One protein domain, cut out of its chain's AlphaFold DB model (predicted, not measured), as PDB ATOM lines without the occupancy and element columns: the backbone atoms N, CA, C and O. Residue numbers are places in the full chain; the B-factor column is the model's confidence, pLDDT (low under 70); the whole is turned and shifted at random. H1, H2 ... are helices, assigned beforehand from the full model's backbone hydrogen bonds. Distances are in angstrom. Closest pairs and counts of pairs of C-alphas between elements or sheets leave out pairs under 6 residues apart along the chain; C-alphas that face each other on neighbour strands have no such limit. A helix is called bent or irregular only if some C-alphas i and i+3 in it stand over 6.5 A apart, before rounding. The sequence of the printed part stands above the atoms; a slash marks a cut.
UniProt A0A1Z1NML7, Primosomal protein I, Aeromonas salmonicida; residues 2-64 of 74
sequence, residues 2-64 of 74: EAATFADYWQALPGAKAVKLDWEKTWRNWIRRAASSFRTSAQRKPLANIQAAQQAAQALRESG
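Overview. This is residues 2 to 64 of the 74 residues of the protein "Primosomal protein I" of Aeromonas salmonicida (UniProt A0A1Z1NML7). A small loose head at one end, made by H1, the loop after it and the first part of H2, runs out into a long arm: the rest of H2, with a kink on the way, then a stretch without a named element, then H3. The arm makes most of the length, and residues 35 to 64, which include H3, stick out free of the head. The printed part has 63 residues with three named helices, H1, H2 and H3 in that order, and no named strand; the class is all helix. The whole is extended, with a radius of gyration of the C-alphas of 19.5 A, and the C-alphas span 57 by 26 by 18 A.

Along the chain. H1 is residues 2 to 11, from C-alpha 2 at (-73.660, 115.043, 78.607) to C-alpha 11, a length of 14.3 A. H2, the longest helix, is residues 23 to 43, from C-alpha 23 at (-80.104, 116.387, 65.313) to C-alpha 43, a length of 29.9 A. H2 has a kink of 37 degrees near residue 37. It is also irregular, but only just: C-alphas 39 and 42 are 7.0 A apart. H3 is residues 50 to 62, 18.7 A long, ending with C-alpha 62 at (-40.458, 79.661, 67.089).

Arrangement. H1 and H2 only just touch, with 3 pairs of C-alphas within 8 A. Their closest C-alphas are those of Phe 6 and Trp 30, 7.9 A apart. H2 touches H1 with residues 27 to 31 alone. The two helices run opposite ways at a steep tilt of 65 degrees, and their centres are 13.0 A apart. H3 is apart from both H1 and H2. In H1 and H3 every O i to N i+4 pair is within hydrogen-bond range; in H2 14 of 17 such pairs are.

Size, cuts and confidence. The two C-alphas farthest apart in the domain are those of Leu 21 and Gly 64, 58.2 A from each other, and the first and last printed C-alphas, those of Glu 2 and Gly 64, are 51.2 A apart. The printed part has no cut. The link from H1 to H2 is long, with 11 residues between them, and residues 12 to 17 stand free. The link from H2 to H3 is short, with 6 residues. Mean pLDDT of the printed part is 72.4. Residues 37 to 64 are under 70, and the mean pLDDT is 85 in H1, 76 in H2 and 60 in H3.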
ATOM      1  N   GLU A   2     -73.995 115.448  79.993       75.81
ATOM      2  CA  GLU A   2     -73.660 115.043  78.607       75.81
ATOM      3  C   GLU A   2     -74.202 115.955  77.492       75.81
ATOM      4  O   GLU A   2     -73.582 116.071  76.438       75.81
ATOM      5  N   ALA A   3     -75.339 116.621  77.725       82.38
ATOM      6  CA  ALA A   3     -75.918 117.567  76.768       82.38
ATOM      7  C   ALA A   3     -75.034 118.808  76.563       82.38
ATOM      8  O   ALA A   3     -74.931 119.301  75.444       82.38
ATOM      9  N   ALA A   4     -74.349 119.270  77.616       85.12
ATOM     10  CA  ALA A   4     -73.425 120.399  77.529       85.12
ATOM     11  C   ALA A   4     -72.169 120.026  76.729       85.12
ATOM     12  O   ALA A   4     -71.794 120.744  75.813       85.12
ATOM     13  N   THR A   5     -71.577 118.857  77.002       86.19
ATOM     14  CA  THR A   5     -70.414 118.345  76.253       86.19
ATOM     15  C   THR A   5     -70.733 118.117  74.774       86.19
ATOM     16  O   THR A   5     -69.893 118.347  73.911       86.19
ATOM     17  N   PHE A   6     -71.955 117.681  74.466       86.50
ATOM     18  CA  PHE A   6     -72.410 117.557  73.085       86.50
ATOM     19  C   PHE A   6     -72.559 118.914  72.403       86.50
ATOM     20  O   PHE A   6     -72.052 119.080  71.298       86.50
ATOM     21  N   ALA A   7     -73.225 119.878  73.045       86.62
ATOM     22  CA  ALA A   7     -73.391 121.218  72.486       86.62
ATOM     23  C   ALA A   7     -72.034 121.886  72.220       86.62
ATOM     24  O   ALA A   7     -71.811 122.374  71.117       86.62
ATOM     25  N   ASP A   8     -71.114 121.811  73.183       88.62
ATOM     26  CA  ASP A   8     -69.756 122.346  73.072       88.62
ATOM     27  C   ASP A   8     -68.981 121.715  71.902       88.62
ATOM     28  O   ASP A   8     -68.481 122.420  71.025       88.62
ATOM     29  N   TYR A   9     -68.994 120.380  71.796       86.44
ATOM     30  CA  TYR A   9     -68.342 119.655  70.701       86.44
ATOM     31  C   TYR A   9     -68.849 120.086  69.316       86.44
ATOM     32  O   TYR A   9     -68.057 120.240  68.385       86.44
ATOM     33  N   TRP A  10     -70.163 120.274  69.161       86.00
ATOM     34  CA  TRP A  10     -70.737 120.682  67.876       86.00
ATOM     35  C   TRP A  10     -70.570 122.175  67.587       86.00
ATOM     36  O   TRP A  10     -70.433 122.529  66.420       86.00
ATOM     37  N   GLN A  11     -70.524 123.033  68.609       86.56
ATOM     38  CA  GLN A  11     -70.219 124.461  68.457       86.56
ATOM     39  C   GLN A  11     -68.751 124.711  68.094       86.56
ATOM     40  O   GLN A  11     -68.453 125.643  67.352       86.56
ATOM     41  N   ALA A  12     -67.840 123.861  68.570       87.06
ATOM     42  CA  ALA A  12     -66.418 123.940  68.247       87.06
ATOM     43  C   ALA A  12     -66.084 123.485  66.812       87.06
ATOM     44  O   ALA A  12     -64.990 123.757  66.317       87.06
ATOM     45  N   LEU A  13     -66.991 122.775  66.131       86.00
ATOM     46  CA  LEU A  13     -66.776 122.303  64.764       86.00
ATOM     47  C   LEU A  13     -67.115 123.407  63.750       86.00
ATOM     48  O   LEU A  13     -68.237 123.902  63.741       86.00
ATOM     49  N   PRO A  14     -66.200 123.758  62.831       83.69
ATOM     50  CA  PRO A  14     -66.513 124.664  61.733       83.69
ATOM     51  C   PRO A  14     -67.024 123.926  60.480       83.69
ATOM     52  O   PRO A  14     -66.650 122.785  60.181       83.69
ATOM     53  N   GLY A  15     -67.841 124.625  59.686       82.00
ATOM     54  CA  GLY A  15     -68.221 124.234  58.325       82.00
ATOM     55  C   GLY A  15     -69.291 123.142  58.232       82.00
ATOM     56  O   GLY A  15     -70.078 122.924  59.149       82.00
ATOM     57  N   ALA A  16     -69.325 122.426  57.105       78.38
ATOM     58  CA  ALA A  16     -70.378 121.449  56.788       78.38
ATOM     59  C   ALA A  16     -70.492 120.286  57.794       78.38
ATOM     60  O   ALA A  16     -71.510 119.602  57.839       78.38
ATOM     61  N   LYS A  17     -69.461 120.056  58.618       73.88
ATOM     62  CA  LYS A  17     -69.494 119.043  59.681       73.88
ATOM     63  C   LYS A  17     -70.326 119.483  60.888       73.88
ATOM     64  O   LYS A  17     -70.852 118.606  61.565       73.88
ATOM     65  N   ALA A  18     -70.467 120.790  61.125       79.81
ATOM     66  CA  ALA A  18     -71.239 121.369  62.227       79.81
ATOM     67  C   ALA A  18     -72.754 121.295  62.001       79.81
ATOM     68  O   ALA A  18     -73.535 121.433  62.936       79.81
ATOM     69  N   VAL A  19     -73.177 121.075  60.753       80.81
ATOM     70  CA  VAL A  19     -74.584 121.072  60.359       80.81
ATOM     71  C   VAL A  19     -75.034 119.636  60.110       80.81
ATOM     72  O   VAL A  19     -74.425 118.887  59.343       80.81
ATOM     73  N   LYS A  20     -76.117 119.233  60.775       83.88
ATOM     74  CA  LYS A  20     -76.753 117.923  60.613       83.88
ATOM     75  C   LYS A  20     -78.192 118.110  60.157       83.88
ATOM     76  O   LYS A  20     -78.872 119.016  60.622       83.88
ATOM     77  N   LEU A  21     -78.648 117.219  59.278       87.25
ATOM     78  CA  LEU A  21     -80.044 117.176  58.833       87.25
ATOM     79  C   LEU A  21     -80.987 116.717  59.958       87.25
ATOM     80  O   LEU A  21     -82.091 117.225  60.086       87.25
ATOM     81  N   ASP A  22     -80.532 115.766  60.777       88.00
ATOM     82  CA  ASP A  22     -81.298 115.201  61.888       88.00
ATOM     83  C   ASP A  22     -80.453 115.229  63.170       88.00
ATOM     84  O   ASP A  22     -79.511 114.442  63.368       88.00
ATOM     85  N   TRP A  23     -80.776 116.189  64.035       86.94
ATOM     86  CA  TRP A  23     -80.104 116.387  65.313       86.94
ATOM     87  C   TRP A  23     -80.510 115.351  66.363       86.94
ATOM     88  O   TRP A  23     -79.662 114.936  67.154       86.94
ATOM     89  N   GLU A  24     -81.749 114.855  66.333       88.62
ATOM     90  CA  GLU A  24     -82.232 113.863  67.298       88.62
ATOM     91  C   GLU A  24     -81.526 112.518  67.100       88.62
ATOM     92  O   GLU A  24     -81.005 111.922  68.046       88.62
ATOM     93  N   LYS A  25     -81.413 112.049  65.855       89.12
ATOM     94  CA  LYS A  25     -80.693 110.818  65.516       89.12
ATOM     95  C   LYS A  25     -79.209 110.919  65.871       89.12
ATOM     96  O   LYS A  25     -78.623 109.947  66.360       89.12
ATOM     97  N   THR A  26     -78.618 112.099  65.671       87.75
ATOM     98  CA  THR A  26     -77.226 112.402  66.039       87.75
ATOM     99  C   THR A  26     -77.033 112.345  67.556       87.75
ATOM    100  O   THR A  26     -76.114 111.673  68.031       87.75
ATOM    101  N   TRP A  27     -77.942 112.954  68.319       88.06
ATOM    102  CA  TRP A  27     -77.952 112.916  69.780       88.06
ATOM    103  C   TRP A  27     -78.171 111.500  70.334       88.06
ATOM    104  O   TRP A  27     -77.409 111.033  71.179       88.06
ATOM    105  N   ARG A  28     -79.135 110.738  69.799       88.75
ATOM    106  CA  ARG A  28     -79.374 109.341  70.212       88.75
ATOM    107  C   ARG A  28     -78.152 108.458  69.959       88.75
ATOM    108  O   ARG A  28     -77.839 107.586  70.767       88.75
ATOM    109  N   ASN A  29     -77.446 108.662  68.845       87.62
ATOM    110  CA  ASN A  29     -76.190 107.963  68.575       87.62
ATOM    111  C   ASN A  29     -75.068 108.384  69.542       87.62
ATOM    112  O   ASN A  29     -74.298 107.528  69.978       87.62
ATOM    113  N   TRP A  30     -75.000 109.667  69.907       88.75
ATOM    114  CA  TRP A  30     -74.056 110.178  70.901       88.75
ATOM    115  C   TRP A  30     -74.254 109.517  72.268       88.75
ATOM    116  O   TRP A  30     -73.318 108.907  72.778       88.75
ATOM    117  N   ILE A  31     -75.480 109.519  72.798       88.00
ATOM    118  CA  ILE A  31     -75.799 108.897  74.093       88.00
ATOM    119  C   ILE A  31     -75.465 107.401  74.107       88.00
ATOM    120  O   ILE A  31     -74.850 106.916  75.053       88.00
ATOM    121  N   ARG A  32     -75.784 106.650  73.039       87.38
ATOM    122  CA  ARG A  32     -75.420 105.220  72.958       87.38
ATOM    123  C   ARG A  32     -73.905 105.002  73.019       87.38
ATOM    124  O   ARG A  32     -73.441 104.065  73.669       87.38
ATOM    125  N   ARG A  33     -73.126 105.849  72.338       82.50
ATOM    126  CA  ARG A  33     -71.655 105.785  72.339       82.50
ATOM    127  C   ARG A  33     -71.060 106.206  73.675       82.50
ATOM    128  O   ARG A  33     -70.087 105.586  74.104       82.50
ATOM    129  N   ALA A  34     -71.634 107.219  74.316       83.31
ATOM    130  CA  ALA A  34     -71.204 107.677  75.625       83.31
ATOM    131  C   ALA A  34     -71.474 106.597  76.681       83.31
ATOM    132  O   ALA A  34     -70.533 106.123  77.312       83.31
ATOM    133  N   ALA A  35     -72.700 106.060  76.729       79.81
ATOM    134  CA  ALA A  35     -73.084 104.942  77.594       79.81
ATOM    135  C   ALA A  35     -72.211 103.686  77.396       79.81
ATOM    136  O   ALA A  35     -71.904 102.979  78.354       79.81
ATOM    137  N   SER A  36     -71.779 103.406  76.162       71.56
ATOM    138  CA  SER A  36     -70.831 102.320  75.882       71.56
ATOM    139  C   SER A  36     -69.397 102.662  76.319       71.56
ATOM    140  O   SER A  36     -68.710 101.826  76.900       71.56
ATOM    141  N   SER A  37     -68.950 103.907  76.116       64.12
ATOM    142  CA  SER A  37     -67.601 104.353  76.494       64.12
ATOM    143  C   SER A  37     -67.378 104.367  78.005       64.12
ATOM    144  O   SER A  37     -66.286 103.996  78.421       64.12
ATOM    145  N   PHE A  38     -68.388 104.682  78.825       59.00
ATOM    146  CA  PHE A  38     -68.282 104.549  80.289       59.00
ATOM    147  C   PHE A  38     -68.028 103.105  80.742       59.00
ATOM    148  O   PHE A  38     -67.416 102.891  81.782       59.00
ATOM    149  N   ARG A  39     -68.459 102.109  79.957       57.88
ATOM    150  CA  ARG A  39     -68.242 100.685  80.263       57.88
ATOM    151  C   ARG A  39     -66.934 100.128  79.701       57.88
ATOM    152  O   ARG A  39     -66.509  99.059  80.118       57.88
ATOM    153  N   THR A  40     -66.301 100.815  78.747       54.53
ATOM    154  CA  THR A  40     -65.130 100.299  78.011       54.53
ATOM    155  C   THR A  40     -63.875 101.162  78.177       54.53
ATOM    156  O   THR A  40     -62.792 100.712  77.818       54.53
ATOM    157  N   SER A  41     -63.950 102.368  78.754       53.22
ATOM    158  CA  SER A  41     -62.765 103.198  79.045       53.22
ATOM    159  C   SER A  41     -61.791 102.530  80.023       53.22
ATOM    160  O   SER A  41     -60.587 102.718  79.885       53.22
ATOM    161  N   ALA A  42     -62.276 101.658  80.910       53.53
ATOM    162  CA  ALA A  42     -61.441 100.791  81.748       53.53
ATOM    163  C   ALA A  42     -60.701  99.682  80.959       53.53
ATOM    164  O   ALA A  42     -59.822  99.020  81.499       53.53
ATOM    165  N   GLN A  43     -61.041  99.465  79.682       54.34
ATOM    166  CA  GLN A  43     -60.598  98.306  78.899       54.34
ATOM    167  C   GLN A  43     -60.214  98.645  77.451       54.34
ATOM    168  O   GLN A  43     -60.151  97.766  76.593       54.34
ATOM    169  N   ARG A  44     -59.910  99.910  77.144       50.59
ATOM    170  CA  ARG A  44     -59.252 100.257  75.877       50.59
ATOM    171  C   ARG A  44     -57.746 100.063  76.017       50.59
ATOM    172  O   ARG A  44     -56.988 101.024  76.050       50.59
ATOM    173  N   LYS A  45     -57.307  98.798  76.047       51.94
ATOM    174  CA  LYS A  45     -55.971  98.483  75.523       51.94
ATOM    175  C   LYS A  45     -55.963  98.952  74.063       51.94
ATOM    176  O   LYS A  45     -56.950  98.691  73.366       51.94
ATOM    177  N   PRO A  46     -54.925  99.662  73.592       45.59
ATOM    178  CA  PRO A  46     -54.854 100.008  72.187       45.59
ATOM    179  C   PRO A  46     -54.839  98.688  71.419       45.59
ATOM    180  O   PRO A  46     -53.928  97.878  71.577       45.59
ATOM    181  N   LEU A  47     -55.877  98.445  70.618       52.91
ATOM    182  CA  LEU A  47     -55.879  97.401  69.597       52.91
ATOM    183  C   LEU A  47     -54.933  97.869  68.482       52.91
ATOM    184  O   LEU A  47     -55.352  98.170  67.368       52.91
ATOM    185  N   ALA A  48     -53.657  98.034  68.824       56.16
ATOM    186  CA  ALA A  48     -52.593  98.294  67.885       56.16
ATOM    187  C   ALA A  48     -52.371  96.986  67.120       56.16
ATOM    188  O   ALA A  48     -51.789  96.045  67.643       56.16
ATOM    189  N   ASN A  49     -52.936  96.936  65.912       57.94
ATOM    190  CA  ASN A  49     -52.731  95.937  64.865       57.94
ATOM    191  C   ASN A  49     -52.747  94.469  65.325       57.94
ATOM    192  O   ASN A  49     -51.725  93.900  65.701       57.94
ATOM    193  N   ILE A  50     -53.899  93.813  65.143       59.62
ATOM    194  CA  ILE A  50     -54.097  92.356  65.308       59.62
ATOM    195  C   ILE A  50     -52.970  91.547  64.633       59.62
ATOM    196  O   ILE A  50     -52.532  90.532  65.162       59.62
ATOM    197  N   GLN A  51     -52.444  92.042  63.512       58.59
ATOM    198  CA  GLN A  51     -51.364  91.410  62.762       58.59
ATOM    199  C   GLN A  51     -49.991  91.489  63.455       58.59
ATOM    200  O   GLN A  51     -49.250  90.512  63.435       58.59
ATOM    201  N   ALA A  52     -49.675  92.594  64.140       60.22
ATOM    202  CA  ALA A  52     -48.449  92.718  64.936       60.22
ATOM    203  C   ALA A  52     -48.499  91.819  66.184       60.22
ATOM    204  O   ALA A  52     -47.511  91.182  66.543       60.22
ATOM    205  N   ALA A  53     -49.679  91.702  66.804       58.44
ATOM    206  CA  ALA A  53     -49.902  90.788  67.924       58.44
ATOM    207  C   ALA A  53     -49.762  89.309  67.508       58.44
ATOM    208  O   ALA A  53     -49.212  88.504  68.257       58.44
ATOM    209  N   GLN A  54     -50.218  88.955  66.301       64.44
ATOM    210  CA  GLN A  54     -50.050  87.613  65.733       64.44
ATOM    211  C   GLN A  54     -48.583  87.297  65.414       64.44
ATOM    212  O   GLN A  54     -48.125  86.203  65.733       64.44
ATOM    213  N   GLN A  55     -47.840  88.252  64.847       66.44
ATOM    214  CA  GLN A  55     -46.406  88.099  64.569       66.44
ATOM    215  C   GLN A  55     -45.591  87.906  65.856       66.44
ATOM    216  O   GLN A  55     -44.751  87.013  65.923       66.44
ATOM    217  N   ALA A  56     -45.892  88.672  66.911       59.00
ATOM    218  CA  ALA A  56     -45.255  88.496  68.217       59.00
ATOM    219  C   ALA A  56     -45.537  87.107  68.823       59.00
ATOM    220  O   ALA A  56     -44.639  86.474  69.376       59.00
ATOM    221  N   ALA A  57     -46.766  86.597  68.681       59.44
ATOM    222  CA  ALA A  57     -47.135  85.262  69.153       59.44
ATOM    223  C   ALA A  57     -46.462  84.129  68.354       59.44
ATOM    224  O   ALA A  57     -46.153  83.081  68.923       59.44
ATOM    225  N   GLN A  58     -46.225  84.328  67.052       63.19
ATOM    226  CA  GLN A  58     -45.501  83.375  66.201       63.19
ATOM    227  C   GLN A  58     -44.011  83.319  66.565       63.19
ATOM    228  O   GLN A  58     -43.510  82.233  66.851       63.19
ATOM    229  N   ALA A  59     -43.355  84.475  66.722       59.38
ATOM    230  CA  ALA A  59     -41.943  84.560  67.109       59.38
ATOM    231  C   ALA A  59     -41.645  83.884  68.464       59.38
ATOM    232  O   ALA A  59     -40.644  83.185  68.607       59.38
ATOM    233  N   LEU A  60     -42.542  84.026  69.448       61.09
ATOM    234  CA  LEU A  60     -42.423  83.351  70.750       61.09
ATOM    235  C   LEU A  60     -42.516  81.819  70.640       61.09
ATOM    236  O   LEU A  60     -41.871  81.105  71.402       61.09
ATOM    237  N   ARG A  61     -43.311  81.303  69.694       58.09
ATOM    238  CA  ARG A  61     -43.474  79.860  69.459       58.09
ATOM    239  C   ARG A  61     -42.280  79.262  68.715       58.09
ATOM    240  O   ARG A  61     -41.942  78.103  68.943       58.09
ATOM    241  N   GLU A  62     -41.655  80.045  67.844       54.88
ATOM    242  CA  GLU A  62     -40.458  79.661  67.089       54.88
ATOM    243  C   GLU A  62     -39.189  79.735  67.955       54.88
ATOM    244  O   GLU A  62     -38.336  78.861  67.852       54.88
ATOM    245  N   SER A  63     -39.127  80.682  68.898       56.19
ATOM    246  CA  SER A  63     -38.055  80.809  69.904       56.19
ATOM    247  C   SER A  63     -38.054  79.700  70.972       56.19
ATOM    248  O   SER A  63     -37.160  79.664  71.813       56.19
ATOM    249  N   GLY A  64     -39.059  78.819  70.987       53.38
ATOM    250  CA  GLY A  64     -39.248  77.776  72.002       53.38
ATOM    251  C   GLY A  64     -38.605  76.421  71.683       53.38
ATOM    252  O   GLY A  64     -38.981  75.421  72.296       53.38
TER     253      GLY A  64